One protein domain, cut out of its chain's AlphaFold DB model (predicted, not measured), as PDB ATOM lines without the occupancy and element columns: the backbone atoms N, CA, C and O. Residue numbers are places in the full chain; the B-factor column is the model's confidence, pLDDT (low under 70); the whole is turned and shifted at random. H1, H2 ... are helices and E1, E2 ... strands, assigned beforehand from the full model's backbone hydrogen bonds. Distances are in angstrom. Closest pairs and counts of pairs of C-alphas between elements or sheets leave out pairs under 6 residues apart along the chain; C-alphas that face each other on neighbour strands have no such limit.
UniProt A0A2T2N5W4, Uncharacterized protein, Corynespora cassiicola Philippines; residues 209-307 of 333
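This is residues 209 to 307 of the 333 residues of an uncharacterized protein of Corynespora cassiicola Philippines (UniProt A0A2T2N5W4). A small three-stranded antiparallel sheet lies near the middle, and at one end of it two longer helices, H5 and H6, meet near their ends in a V; H6 runs back from that corner until its last residues graze the sheet. The short helix H3 packs on the sheet, while the long loop of residues 222 to 242 and short H2 lie at the end away from H5. The printed part has 99 residues, with six named helices and three named strands in the order H1 E1 H2 E2 E3 H3 H4 H5 H6; the sheet's order is E1 E2 E3, and the class is mixed, helices and strands. The whole is compact, with a radius of gyration of the C-alphas of 12.8 A and spans of 35 by 30 by 22 A.

Find C-alpha 212 at (33.665, -25.426, -28.143), where H1, residues 212 to 215, begins. Strand E1 follows at residues 217 to 221, 13.1 A long. After residues 222 to 242 come H2, residues 243 to 246, and E2, residues 247 to 251, 13.0 A long. Look next for E3 at residues 257 to 259, H3 at 260 to 264 and H4 at 267 to 270. H5, residues 278 to 290, starts at C-alpha 278 at (25.634, -13.023, -24.358) and is 18.3 A long. H6, residues 292 to 306, is 21.1 A long and ends at C-alpha 306 at (34.102, -35.806, -14.783).

Start with the sheet: E1 and E2 are antiparallel at 146 degrees, with N 218 and O 250 2.9 A apart, within hydrogen-bond range. E2 and E3 form a hairpin, antiparallel at 142 degrees, with N 249 and O 258 at 2.9 A. H3 is on the sheet at a height of 7.5 A; its closest C-alphas to E2 are those of Val 260 and Ala 248, 5.4 A apart. H2 touches H3, Lys 244 to Val 260, 6.0 A between C-alphas, and only grazes the sheet, as does H6 with residues 302 to 306. H4 touches H5 with residues 284 to 288 of H5 alone, the closest C-alphas being those of Met 269 and Arg 288, 6.1 A. H5 and H6 are close but not clearly touching, 6.2 A between the C-alphas of Cys 287 and Val 295, at a steep tilt of 65 degrees, opposite ways. H1 is close to H5 but not clearly touching it, with the C-alphas of Leu 213 and Leu 283 6.8 A apart. Every O i to N i+4 pair is within hydrogen-bond range in H3, H5 and H6; H1, H2 and H4 are too short for one, and their single O i to N i+3 pair is within range in H1 and H2 but not in H4.

The C-alphas farthest apart, those of Glu 209 and Leu 241, are 36.9 A apart. The printed part has no cut; the link from E1 to H2, 21 residues, is long. Mean pLDDT of the printed part is 77.8, and residues 209 to 216, 224 to 225, 239 to 245, 272 to 275 and 305 to 307 are under 70.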
ATOM      1  N   GLU A 209      32.978 -25.160 -33.732       53.44
ATOM      2  CA  GLU A 209      31.855 -24.242 -33.419       53.44
ATOM      3  C   GLU A 209      30.833 -24.745 -32.377       53.44
ATOM      4  O   GLU A 209      30.549 -24.038 -31.401       53.44
ATOM      5  N   ASP A 210      30.318 -25.966 -32.543       51.59
ATOM      6  CA  ASP A 210      29.290 -26.558 -31.677       51.59
ATOM      7  C   ASP A 210      29.840 -27.261 -30.425       51.59
ATOM      8  O   ASP A 210      29.168 -27.312 -29.392       51.59
ATOM      9  N   ASP A 211      31.059 -27.799 -30.475       54.19
ATOM     10  CA  ASP A 211      31.699 -28.519 -29.370       54.19
ATOM     11  C   ASP A 211      32.488 -27.583 -28.441       54.19
ATOM     12  O   ASP A 211      32.597 -27.856 -27.243       54.19
ATOM     13  N   TYR A 212      32.943 -26.427 -28.936       57.81
ATOM     14  CA  TYR A 212      33.665 -25.426 -28.143       57.81
ATOM     15  C   TYR A 212      32.877 -24.945 -26.916       57.81
ATOM     16  O   TYR A 212      33.435 -24.789 -25.831       57.81
ATOM     17  N   LEU A 213      31.564 -24.742 -27.049       57.28
ATOM     18  CA  LEU A 213      30.720 -24.288 -25.937       57.28
ATOM     19  C   LEU A 213      30.596 -25.336 -24.825       57.28
ATOM     20  O   LEU A 213      30.496 -24.968 -23.656       57.28
ATOM     21  N   TRP A 214      30.670 -26.624 -25.167       62.91
ATOM     22  CA  TRP A 214      30.717 -27.722 -24.198       62.91
ATOM     23  C   TRP A 214      32.100 -27.854 -23.556       62.91
ATOM     24  O   TRP A 214      32.192 -28.096 -22.355       62.91
ATOM     25  N   LEU A 215      33.165 -27.621 -24.329       60.03
ATOM     26  CA  LEU A 215      34.542 -27.533 -23.830       60.03
ATOM     27  C   LEU A 215      34.748 -26.317 -22.909       60.03
ATOM     28  O   LEU A 215      35.579 -26.350 -22.002       60.03
ATOM     29  N   ALA A 216      33.946 -25.264 -23.085       63.03
ATOM     30  CA  ALA A 216      33.936 -24.082 -22.230       63.03
ATOM     31  C   ALA A 216      33.216 -24.295 -20.881       63.03
ATOM     32  O   ALA A 216      33.149 -23.367 -20.066       63.03
ATOM     33  N   MET A 217      32.671 -25.492 -20.627       73.81
ATOM     34  CA  MET A 217      32.032 -25.855 -19.365       73.81
ATOM     35  C   MET A 217      32.951 -26.723 -18.506       73.81
ATOM     36  O   MET A 217      33.496 -27.725 -18.957       73.81
ATOM     37  N   LYS A 218      33.067 -26.383 -17.220       79.94
ATOM     38  CA  LYS A 218      33.751 -27.210 -16.215       79.94
ATOM     39  C   LYS A 218      32.784 -27.583 -15.101       79.94
ATOM     40  O   LYS A 218      31.923 -26.785 -14.748       79.94
ATOM     41  N   ILE A 219      32.926 -28.770 -14.518       79.56
ATOM     42  CA  ILE A 219      32.281 -29.073 -13.235       79.56
ATOM     43  C   ILE A 219      33.278 -28.706 -12.141       79.56
ATOM     44  O   ILE A 219      34.362 -29.281 -12.085       79.56
ATOM     45  N   LEU A 220      32.920 -27.749 -11.289       79.56
ATOM     46  CA  LEU A 220      33.769 -27.268 -10.202       79.56
ATOM     47  C   LEU A 220      33.102 -27.510  -8.844       79.56
ATOM     48  O   LEU A 220      31.870 -27.469  -8.751       79.56
ATOM     49  N   PRO A 221      33.884 -27.766  -7.782       79.19
ATOM     50  CA  PRO A 221      33.351 -27.807  -6.430       79.19
ATOM     51  C   PRO A 221      32.805 -26.432  -6.035       79.19
ATOM     52  O   PRO A 221      33.405 -25.394  -6.315       79.19
ATOM     53  N   VAL A 222      31.662 -26.428  -5.356       78.94
ATOM     54  CA  VAL A 222      30.994 -25.211  -4.893       78.94
ATOM     55  C   VAL A 222      31.859 -24.540  -3.818       78.94
ATOM     56  O   VAL A 222      32.221 -25.201  -2.832       78.94
ATOM     57  N   PRO A 223      32.198 -23.245  -3.961       72.38
ATOM     58  CA  PRO A 223      33.023 -22.553  -2.982       72.38
ATOM     59  C   PRO A 223      32.303 -22.462  -1.632       72.38
ATOM     60  O   PRO A 223      31.071 -22.389  -1.552       72.38
ATOM     61  N   ARG A 224      33.085 -22.478  -0.543       61.81
ATOM     62  CA  ARG A 224      32.536 -22.448   0.822       61.81
ATOM     63  C   ARG A 224      31.820 -21.132   1.114       61.81
ATOM     64  O   ARG A 224      30.776 -21.195   1.738       61.81
ATOM     65  N   PHE A 225      32.353 -19.997   0.660       59.94
ATOM     66  CA  PHE A 225      31.746 -18.663   0.727       59.94
ATOM     67  C   PHE A 225      32.485 -17.707  -0.238       59.94
ATOM     68  O   PHE A 225      33.696 -17.869  -0.392       59.94
ATOM     69  N   PRO A 226      31.815 -16.708  -0.847       74.69
ATOM     70  CA  PRO A 226      30.362 -16.564  -0.947       74.69
ATOM     71  C   PRO A 226      29.750 -17.676  -1.805       74.69
ATOM     72  O   PRO A 226      30.369 -18.156  -2.756       74.69
ATOM     73  N   HIS A 227      28.534 -18.107  -1.459       78.25
ATOM     74  CA  HIS A 227      27.823 -19.088  -2.274       78.25
ATOM     75  C   HIS A 227      27.373 -18.436  -3.586       78.25
ATOM     76  O   HIS A 227      26.680 -17.417  -3.547       78.25
ATOM     77  N   PRO A 228      27.744 -19.007  -4.741       84.88
ATOM     78  CA  PRO A 228      27.335 -18.487  -6.028       84.88
ATOM     79  C   PRO A 228      25.848 -18.755  -6.225       84.88
ATOM     80  O   PRO A 228      25.313 -19.755  -5.748       84.88
ATOM     81  N   THR A 229      25.167 -17.870  -6.940       87.94
ATOM     82  CA  THR A 229      23.757 -18.066  -7.278       87.94
ATOM     83  C   THR A 229      23.650 -18.910  -8.538       87.94
ATOM     84  O   THR A 229      24.319 -18.639  -9.535       87.94
ATOM     85  N   CYS A 230      22.804 -19.937  -8.500       88.56
ATOM     86  CA  CYS A 230      22.488 -20.736  -9.669       88.56
ATOM     87  C   CYS A 230      21.792 -19.859 -10.696       88.56
ATOM     88  O   CYS A 230      20.730 -19.300 -10.436       88.56
ATOM     89  N   TRP A 231      22.358 -19.803 -11.888       85.94
ATOM     90  CA  TRP A 231      21.863 -18.946 -12.948       85.94
ATOM     91  C   TRP A 231      20.513 -19.404 -13.542       85.94
ATOM     92  O   TRP A 231      19.799 -18.600 -14.131       85.94
ATOM     93  N   ILE A 232      20.124 -20.671 -13.336       86.50
ATOM     94  CA  ILE A 232      18.828 -21.216 -13.785       86.50
ATOM     95  C   ILE A 232      17.716 -20.933 -12.773       86.50
ATOM     96  O   ILE A 232      16.707 -20.332 -13.116       86.50
ATOM     97  N   CYS A 233      17.881 -21.376 -11.522       88.19
ATOM     98  CA  CYS A 233      16.818 -21.280 -10.514       88.19
ATOM     99  C   CYS A 233      16.922 -20.042  -9.614       88.19
ATOM    100  O   CYS A 233      16.088 -19.864  -8.730       88.19
ATOM    101  N   ASN A 234      17.957 -19.217  -9.795       88.00
ATOM    102  CA  ASN A 234      18.263 -18.033  -8.990       88.00
ATOM    103  C   ASN A 234      18.406 -18.302  -7.473       88.00
ATOM    104  O   ASN A 234      18.295 -17.396  -6.650       88.00
ATOM    105  N   GLN A 235      18.655 -19.554  -7.081       89.00
ATOM    106  CA  GLN A 235      18.902 -19.942  -5.691       89.00
ATOM    107  C   GLN A 235      20.401 -20.072  -5.428       89.00
ATOM    108  O   GLN A 235      21.158 -20.475  -6.310       89.00
ATOM    109  N   ALA A 236      20.830 -19.767  -4.203       87.81
ATOM    110  CA  ALA A 236      22.212 -19.973  -3.788       87.81
ATOM    111  C   ALA A 236      22.605 -21.454  -3.919       87.81
ATOM    112  O   ALA A 236      21.924 -22.333  -3.388       87.81
ATOM    113  N   ILE A 237      23.733 -21.706  -4.576       87.00
ATOM    114  CA  ILE A 237      24.347 -23.021  -4.679       87.00
ATOM    115  C   ILE A 237      25.047 -23.287  -3.351       87.00
ATOM    116  O   ILE A 237      26.167 -22.835  -3.102       87.00
ATOM    117  N   LYS A 238      24.338 -23.970  -2.456       81.31
ATOM    118  CA  LYS A 238      24.843 -24.316  -1.130       81.31
ATOM    119  C   LYS A 238      25.584 -25.636  -1.196       81.31
ATOM    120  O   LYS A 238      25.095 -26.606  -1.769       81.31
ATOM    121  N   LYS A 239      26.731 -25.689  -0.526       69.38
ATOM    122  CA  LYS A 239      27.428 -26.951  -0.306       69.38
ATOM    123  C   LYS A 239      26.550 -27.865   0.552       69.38
ATOM    124  O   LYS A 239      26.068 -27.457   1.605       69.38
ATOM    125  N   SER A 240      26.390 -29.106   0.118       68.88
ATOM    126  CA  SER A 240      25.608 -30.131   0.813       68.88
ATOM    127  C   SER A 240      26.402 -31.430   0.928       68.88
ATOM    128  O   SER A 240      27.469 -31.586   0.332       68.88
ATOM    129  N   LEU A 241      25.920 -32.367   1.741       60.59
ATOM    130  CA  LEU A 241      26.483 -33.717   1.820       60.59
ATOM    131  C   LEU A 241      26.162 -34.540   0.562       60.59
ATOM    132  O   LEU A 241      26.859 -35.506   0.263       60.59
ATOM    133  N   ASN A 242      25.154 -34.133  -0.211       69.81
ATOM    134  CA  ASN A 242      24.844 -34.715  -1.508       69.81
ATOM    135  C   ASN A 242      25.860 -34.238  -2.557       69.81
ATOM    136  O   ASN A 242      25.947 -33.040  -2.825       69.81
ATOM    137  N   TRP A 243      26.593 -35.149  -3.209       65.69
ATOM    138  CA  TRP A 243      27.572 -34.756  -4.236       65.69
ATOM    139  C   TRP A 243      26.952 -33.920  -5.359       65.69
ATOM    140  O   TRP A 243      27.615 -33.028  -5.875       65.69
ATOM    141  N   LYS A 244      25.680 -34.146  -5.730       66.50
ATOM    142  CA  LYS A 244      25.008 -33.357  -6.785       66.50
ATOM    143  C   LYS A 244      24.935 -31.866  -6.454       66.50
ATOM    144  O   LYS A 244      24.785 -31.051  -7.356       66.50
ATOM    145  N   GLU A 245      25.030 -31.544  -5.173       69.75
ATOM    146  CA  GLU A 245      24.976 -30.203  -4.605       69.75
ATOM    147  C   GLU A 245      26.368 -29.735  -4.119       69.75
ATOM    148  O   GLU A 245      26.540 -28.585  -3.732       69.75
ATOM    149  N   GLN A 246      27.391 -30.602  -4.156       72.56
ATOM    150  CA  GLN A 246      28.794 -30.230  -3.902       72.56
ATOM    151  C   GLN A 246      29.489 -29.651  -5.126       72.56
ATOM    152  O   GLN A 246      30.531 -29.016  -4.982       72.56
ATOM    153  N   TYR A 247      28.925 -29.880  -6.308       83.56
ATOM    154  CA  TYR A 247      29.476 -29.436  -7.574       83.56
ATOM    155  C   TYR A 247      28.472 -28.570  -8.326       83.56
ATOM    156  O   TYR A 247      27.257 -28.754  -8.225       83.56
ATOM    157  N   ALA A 248      29.000 -27.653  -9.123       85.81
ATOM    158  CA  ALA A 248      28.244 -26.839 -10.056       85.81
ATOM    159  C   ALA A 248      28.902 -26.899 -11.430       85.81
ATOM    160  O   ALA A 248      30.119 -27.048 -11.551       85.81
ATOM    161  N   TRP A 249      28.094 -26.756 -12.472       87.25
ATOM    162  CA  TRP A 249      28.629 -26.407 -13.779       87.25
ATOM    163  C   TRP A 249      29.051 -24.948 -13.763       87.25
ATOM    164  O   TRP A 249      28.308 -24.091 -13.288       87.25
ATOM    165  N   TYR A 250      30.226 -24.688 -14.308       85.88
ATOM    166  CA  TYR A 250      30.858 -23.391 -14.416       85.88
ATOM    167  C   TYR A 250      31.102 -23.074 -15.888       85.88
ATOM    168  O   TYR A 250      31.747 -23.849 -16.598       85.88
ATOM    169  N   PHE A 251      30.604 -21.925 -16.333       84.06
ATOM    170  CA  PHE A 251      30.791 -21.440 -17.695       84.06
ATOM    171  C   PHE A 251      32.010 -20.522 -17.756       84.06
ATOM    172  O   PHE A 251      31.958 -19.402 -17.249       84.06
ATOM    173  N   LEU A 252      33.096 -20.962 -18.399       74.44
ATOM    174  CA  LEU A 252      34.388 -20.261 -18.367       74.44
ATOM    175  C   LEU A 252      34.306 -18.802 -18.847       74.44
ATOM    176  O   LEU A 252      34.907 -17.928 -18.229       74.44
ATOM    177  N   ARG A 253      33.528 -18.519 -19.901       76.12
ATOM    178  CA  ARG A 253      33.477 -17.176 -20.517       76.12
ATOM    179  C   ARG A 253      32.731 -16.136 -19.683       76.12
ATOM    180  O   ARG A 253      33.097 -14.968 -19.681       76.12
ATOM    181  N   CYS A 254      31.699 -16.557 -18.959       81.38
ATOM    182  CA  CYS A 254      30.801 -15.642 -18.249       81.38
ATOM    183  C   CYS A 254      30.765 -15.856 -16.734       81.38
ATOM    184  O   CYS A 254      30.057 -15.142 -16.031       81.38
ATOM    185  N   ARG A 255      31.519 -16.837 -16.224       83.56
ATOM    186  CA  ARG A 255      31.633 -17.201 -14.803       83.56
ATOM    187  C   ARG A 255      30.312 -17.569 -14.121       83.56
ATOM    188  O   ARG A 255      30.278 -17.716 -12.898       83.56
ATOM    189  N   HIS A 256      29.235 -17.744 -14.888       87.06
ATOM    190  CA  HIS A 256      27.963 -18.213 -14.360       87.06
ATOM    191  C   HIS A 256      28.105 -19.638 -13.848       87.06
ATOM    192  O   HIS A 256      28.856 -20.452 -14.392       87.06
ATOM    193  N   GLN A 257      27.350 -19.924 -12.794       88.69
ATOM    194  CA  GLN A 257      27.297 -21.238 -12.187       88.69
ATOM    195  C   GLN A 257      25.871 -21.748 -12.194       88.69
ATOM    196  O   GLN A 257      24.929 -20.987 -11.982       88.69
ATOM    197  N   VAL A 258      25.701 -23.041 -12.433       88.44
ATOM    198  CA  VAL A 258      24.394 -23.696 -12.380       88.44
ATOM    199  C   VAL A 258      24.497 -25.006 -11.623       88.44
ATOM    200  O   VAL A 258      25.488 -25.731 -11.735       88.44
ATOM    201  N   HIS A 259      23.460 -25.325 -10.846       88.31
ATOM    202  CA  HIS A 259      23.375 -26.627 -10.198       88.31
ATOM    203  C   HIS A 259      23.500 -27.740 -11.240       88.31
ATOM    204  O   HIS A 259      22.920 -27.660 -12.326       88.31
ATOM    205  N   VAL A 260      24.187 -28.823 -10.878       87.12
ATOM    206  CA  VAL A 260      24.257 -30.022 -11.725       87.12
ATOM    207  C   VAL A 260      22.856 -30.582 -12.006       87.12
ATOM    208  O   VAL A 260      22.604 -31.066 -13.109       87.12
ATOM    209  N   SER A 261      21.938 -30.487 -11.036       87.00
ATOM    210  CA  SER A 261      20.527 -30.864 -11.186       87.00
ATOM    211  C   SER A 261      19.764 -29.929 -12.123       87.00
ATOM    212  O   SER A 261      19.176 -30.421 -13.080       87.00
ATOM    213  N   CYS A 262      19.833 -28.610 -11.904       87.69
ATOM    214  CA  CYS A 262      19.158 -27.625 -12.758       87.69
ATOM    215  C   CYS A 262      19.631 -27.709 -14.208       87.69
ATOM    216  O   CYS A 262      18.842 -27.596 -15.130       87.69
ATOM    217  N   PHE A 263      20.923 -27.942 -14.441       87.38
ATOM    218  CA  PHE A 263      21.407 -28.079 -15.811       87.38
ATOM    219  C   PHE A 263      20.910 -29.372 -16.474       87.38
ATOM    220  O   PHE A 263      20.654 -29.389 -17.673       87.38
ATOM    221  N   ARG A 264      20.728 -30.450 -15.700       86.44
ATOM    222  CA  ARG A 264      20.245 -31.748 -16.193       86.44
ATOM    223  C   ARG A 264      18.745 -31.767 -16.503       86.44
ATOM    224  O   ARG A 264      18.336 -32.590 -17.311       86.44
ATOM    225  N   ASP A 265      17.937 -30.938 -15.848       87.62
ATOM    226  CA  ASP A 265      16.477 -30.977 -16.013       87.62
ATOM    227  C   ASP A 265      15.981 -30.429 -17.361       87.62
ATOM    228  O   ASP A 265      14.829 -30.660 -17.710       87.62
ATOM    229  N   LEU A 266      16.846 -29.732 -18.109       87.50
ATOM    230  CA  LEU A 266      16.585 -29.139 -19.429       87.50
ATOM    231  C   LEU A 266      15.379 -28.188 -19.493       87.50
ATOM    232  O   LEU A 266      15.075 -27.652 -20.557       87.50
ATOM    233  N   THR A 267      14.736 -27.879 -18.364       86.25
ATOM    234  CA  THR A 267      13.599 -26.946 -18.296       86.25
ATOM    235  C   THR A 267      13.997 -25.543 -18.751       86.25
ATOM    236  O   THR A 267      13.179 -24.779 -19.272       86.25
ATOM    237  N   TRP A 268      15.284 -25.236 -18.612       85.00
ATOM    238  CA  TRP A 268      15.935 -24.023 -19.070       85.00
ATOM    239  C   TRP A 268      16.079 -23.915 -20.592       85.00
ATOM    240  O   TRP A 268      16.339 -22.824 -21.068       85.00
ATOM    241  N   MET A 269      15.924 -24.995 -21.368       85.12
ATOM    242  CA  MET A 269      15.977 -24.924 -22.839       85.12
ATOM    243  C   MET A 269      14.705 -24.324 -23.448       85.12
ATOM    244  O   MET A 269      14.723 -23.783 -24.556       85.12
ATOM    245  N   ASN A 270      13.584 -24.461 -22.737       82.19
ATOM    246  CA  ASN A 270      12.276 -23.977 -23.178       82.19
ATOM    247  C   ASN A 270      11.944 -22.599 -22.601       82.19
ATOM    248  O   ASN A 270      11.108 -21.885 -23.152       82.19
ATOM    249  N   ASN A 271      12.615 -22.215 -21.516       76.81
ATOM    250  CA  ASN A 271      12.433 -20.932 -20.864       76.81
ATOM    251  C   ASN A 271      13.690 -20.091 -21.066       76.81
ATOM    252  O   ASN A 271      14.738 -20.463 -20.537       76.81
ATOM    253  N   PRO A 272      13.613 -18.958 -21.790       64.81
ATOM    254  CA  PRO A 272      14.769 -18.101 -21.966       64.81
ATOM    255  C   PRO A 272      15.300 -17.704 -20.593       64.81
ATOM    256  O   PRO A 272      14.559 -17.228 -19.729       64.81
ATOM    257  N   PHE A 273      16.593 -17.930 -20.406       66.69
ATOM    258  CA  PHE A 273      17.283 -17.603 -19.176       66.69
ATOM    259  C   PHE A 273      17.136 -16.119 -18.787       66.69
ATOM    260  O   PHE A 273      16.797 -15.268 -19.617       66.69
ATOM    261  N   HIS A 274      17.465 -15.786 -17.532       58.47
ATOM    262  CA  HIS A 274      17.548 -14.397 -17.078       58.47
ATOM    263  C   HIS A 274      18.389 -13.549 -18.052       58.47
ATOM    264  O   HIS A 274      19.555 -13.841 -18.331       58.47
ATOM    265  N   LYS A 275      17.755 -12.502 -18.597       57.22
ATOM    266  CA  LYS A 275      18.320 -11.609 -19.617       57.22
ATOM    267  C   LYS A 275      19.614 -10.968 -19.100       57.22
ATOM    268  O   LYS A 275      19.598 -10.354 -18.039       57.22
ATOM    269  N   GLY A 276      20.705 -11.067 -19.863       70.19
ATOM    270  CA  GLY A 276      21.907 -10.257 -19.612       70.19
ATOM    271  C   GLY A 276      23.238 -10.845 -20.081       70.19
ATOM    272  O   GLY A 276      24.171 -10.086 -20.316       70.19
ATOM    273  N   CYS A 277      23.346 -12.167 -20.262       84.12
ATOM    274  CA  CYS A 277      24.611 -12.803 -20.644       84.12
ATOM    275  C   CYS A 277      24.627 -13.277 -22.101       84.12
ATOM    276  O   CYS A 277      23.956 -14.253 -22.439       84.12
ATOM    277  N   ARG A 278      25.465 -12.653 -22.941       82.38
ATOM    278  CA  ARG A 278      25.634 -13.023 -24.358       82.38
ATOM    279  C   ARG A 278      26.045 -14.487 -24.545       82.38
ATOM    280  O   ARG A 278      25.457 -15.174 -25.375       82.38
ATOM    281  N   ASP A 279      27.027 -14.973 -23.784       80.44
ATOM    282  CA  ASP A 279      27.526 -16.348 -23.936       80.44
ATOM    283  C   ASP A 279      26.484 -17.390 -23.530       80.44
ATOM    284  O   ASP A 279      26.324 -18.406 -24.203       80.44
ATOM    285  N   CYS A 280      25.726 -17.131 -22.463       80.88
ATOM    286  CA  CYS A 280      24.684 -18.060 -22.054       80.88
ATOM    287  C   CYS A 280      23.468 -18.029 -22.990       80.88
ATOM    288  O   CYS A 280      22.841 -19.066 -23.193       80.88
ATOM    289  N   SER A 281      23.144 -16.880 -23.595       83.19
ATOM    290  CA  SER A 281      22.140 -16.812 -24.664       83.19
ATOM    291  C   SER A 281      22.574 -17.613 -25.892       83.19
ATOM    292  O   SER A 281      21.777 -18.382 -26.420       83.19
ATOM    293  N   ARG A 282      23.850 -17.526 -26.291       82.44
ATOM    294  CA  ARG A 282      24.389 -18.342 -27.389       82.44
ATOM    295  C   ARG A 282      24.324 -19.838 -27.072       82.44
ATOM    296  O   ARG A 282      23.924 -20.622 -27.925       82.44
ATOM    297  N   LEU A 283      24.660 -20.233 -25.841       81.50
ATOM    298  CA  LEU A 283      24.493 -21.617 -25.387       81.50
ATOM    299  C   LEU A 283      23.029 -22.063 -25.470       81.50
ATOM    300  O   LEU A 283      22.754 -23.160 -25.943       81.50
ATOM    301  N   HIS A 284      22.095 -21.222 -25.023       84.50
ATOM    302  CA  HIS A 284      20.664 -21.512 -25.089       84.50
ATOM    303  C   HIS A 284      20.214 -21.838 -26.516       84.50
ATOM    304  O   HIS A 284      19.570 -22.858 -26.754       84.50
ATOM    305  N   GLU A 285      20.568 -20.970 -27.466       84.56
ATOM    306  CA  GLU A 285      20.229 -21.111 -28.882       84.56
ATOM    307  C   GLU A 285      20.861 -22.367 -29.484       84.56
ATOM    308  O   GLU A 285      20.171 -23.145 -30.149       84.56
ATOM    309  N   LEU A 286      22.134 -22.623 -29.172       81.94
ATOM    310  CA  LEU A 286      22.829 -23.828 -29.610       81.94
ATOM    311  C   LEU A 286      22.135 -25.089 -29.086       81.94
ATOM    312  O   LEU A 286      21.783 -25.971 -29.868       81.94
ATOM    313  N   CYS A 287      21.871 -25.170 -27.781       83.81
ATOM    314  CA  CYS A 287      21.190 -26.315 -27.186       83.81
ATOM    315  C   CYS A 287      19.793 -26.511 -27.789       83.81
ATOM    316  O   CYS A 287      19.411 -27.641 -28.094       83.81
ATOM    317  N   ARG A 288      19.054 -25.423 -28.037       84.69
ATOM    318  CA  ARG A 288      17.736 -25.482 -28.678       84.69
ATOM    319  C   ARG A 288      17.807 -26.017 -30.109       84.69
ATOM    320  O   ARG A 288      16.975 -26.841 -30.473       84.69
ATOM    321  N   SER A 289      18.799 -25.592 -30.895       83.44
ATOM    322  CA  SER A 289      19.011 -26.091 -32.265       83.44
ATOM    323  C   SER A 289      19.497 -27.547 -32.308       83.44
ATOM    324  O   SER A 289      19.104 -28.302 -33.193       83.44
ATOM    325  N   THR A 290      20.279 -27.969 -31.308       82.69
ATOM    326  CA  THR A 290      20.802 -29.339 -31.163       82.69
ATOM    327  C   THR A 290      19.700 -30.351 -30.810       82.69
ATOM    328  O   THR A 290      19.799 -31.533 -31.153       82.69
ATOM    329  N   GLY A 291      18.647 -29.894 -30.126       83.25
ATOM    330  CA  GLY A 291      17.524 -30.712 -29.677       83.25
ATOM    331  C   GLY A 291      17.757 -31.366 -28.312       83.25
ATOM    332  O   GLY A 291      18.858 -31.804 -27.975       83.25
ATOM    333  N   GLU A 292      16.684 -31.460 -27.526       86.31
ATOM    334  CA  GLU A 292      16.703 -31.874 -26.116       86.31
ATOM    335  C   GLU A 292      17.396 -33.228 -25.885       86.31
ATOM    336  O   GLU A 292      18.261 -33.341 -25.019       86.31
ATOM    337  N   ALA A 293      17.094 -34.243 -26.703       81.38
ATOM    338  CA  ALA A 293      17.672 -35.583 -26.561       81.38
ATOM    339  C   ALA A 293      19.206 -35.595 -26.721       81.38
ATOM    340  O   ALA A 293      19.918 -36.268 -25.973       81.38
ATOM    341  N   ASN A 294      19.727 -34.817 -27.670       81.56
ATOM    342  CA  ASN A 294      21.164 -34.719 -27.919       81.56
ATOM    343  C   ASN A 294      21.873 -33.947 -26.802       81.56
ATOM    344  O   ASN A 294      22.957 -34.345 -26.366       81.56
ATOM    345  N   VAL A 295      21.250 -32.874 -26.310       84.44
ATOM    346  CA  VAL A 295      21.737 -32.100 -25.159       84.44
ATOM    347  C   VAL A 295      21.771 -32.979 -23.906       84.44
ATOM    348  O   VAL A 295      22.800 -33.030 -23.232       84.44
ATOM    349  N   ALA A 296      20.710 -33.746 -23.639       84.38
ATOM    350  CA  ALA A 296      20.648 -34.695 -22.527       84.38
ATOM    351  C   ALA A 296      21.809 -35.701 -22.575       84.38
ATOM    352  O   ALA A 296      22.539 -35.858 -21.593       84.38
ATOM    353  N   ALA A 297      22.028 -36.326 -23.737       79.19
ATOM    354  CA  ALA A 297      23.092 -37.306 -23.930       79.19
ATOM    355  C   ALA A 297      24.496 -36.693 -23.763       79.19
ATOM    356  O   ALA A 297      25.394 -37.334 -23.213       79.19
ATOM    357  N   ARG A 298      24.704 -35.447 -24.211       82.31
ATOM    358  CA  ARG A 298      25.967 -34.709 -24.016       82.31
ATOM    359  C   ARG A 298      26.226 -34.422 -22.538       82.31
ATOM    360  O   ARG A 298      27.313 -34.726 -22.046       82.31
ATOM    361  N   ILE A 299      25.224 -33.910 -21.820       82.50
ATOM    362  CA  ILE A 299      25.318 -33.653 -20.375       82.50
ATOM    363  C   ILE A 299      25.627 -34.947 -19.627       82.50
ATOM    364  O   ILE A 299      26.489 -34.949 -18.751       82.50
ATOM    365  N   GLU A 300      24.957 -36.046 -19.967       81.88
ATOM    366  CA  GLU A 300      25.192 -37.346 -19.342       81.88
ATOM    367  C   GLU A 300      26.629 -37.840 -19.559       81.88
ATOM    368  O   GLU A 300      27.297 -38.210 -18.590       81.88
ATOM    369  N   ARG A 301      27.144 -37.787 -20.795       76.94
ATOM    370  CA  ARG A 301      28.535 -38.167 -21.091       76.94
ATOM    371  C   ARG A 301      29.534 -37.315 -20.317       76.94
ATOM    372  O   ARG A 301      30.385 -37.868 -19.626       76.94
ATOM    373  N   ALA A 302      29.395 -35.992 -20.362       76.00
ATOM    374  CA  ALA A 302      30.295 -35.082 -19.659       76.00
ATOM    375  C   ALA A 302      30.252 -35.305 -18.135       76.00
ATOM    376  O   ALA A 302      31.279 -35.337 -17.461       76.00
ATOM    377  N   GLN A 303      29.064 -35.562 -17.586       74.56
ATOM    378  CA  GLN A 303      28.898 -35.930 -16.186       74.56
ATOM    379  C   GLN A 303      29.589 -37.245 -15.815       74.56
ATOM    380  O   GLN A 303      30.135 -37.336 -14.716       74.56
ATOM    381  N   ASN A 304      29.531 -38.253 -16.684       72.56
ATOM    382  CA  ASN A 304      30.158 -39.553 -16.452       72.56
ATOM    383  C   ASN A 304      31.683 -39.492 -16.602       72.56
ATOM    384  O   ASN A 304      32.381 -40.211 -15.894       72.56
ATOM    385  N   MET A 305      32.195 -38.607 -17.462       66.75
ATOM    386  CA  MET A 305      33.632 -38.362 -17.609       66.75
ATOM    387  C   MET A 305      34.227 -37.656 -16.392       66.75
ATOM    388  O   MET A 305      35.281 -38.048 -15.906       66.75
ATOM    389  N   VAL A 306      33.558 -36.616 -15.886       64.19
ATOM    390  CA  VAL A 306      34.102 -35.806 -14.783       64.19
ATOM    391  C   VAL A 306      33.842 -36.444 -13.415       64.19
ATOM    392  O   VAL A 306      34.574 -36.206 -12.458       64.19
ATOM    393  N   LEU A 307      32.805 -37.275 -13.300       64.81
ATOM    394  CA  LEU A 307      32.433 -37.935 -12.049       64.81
ATOM    395  C   LEU A 307      32.264 -39.451 -12.272       64.81
ATOM    396  O   LEU A 307      31.159 -39.978 -12.098       64.81
TER     397      LEU A 307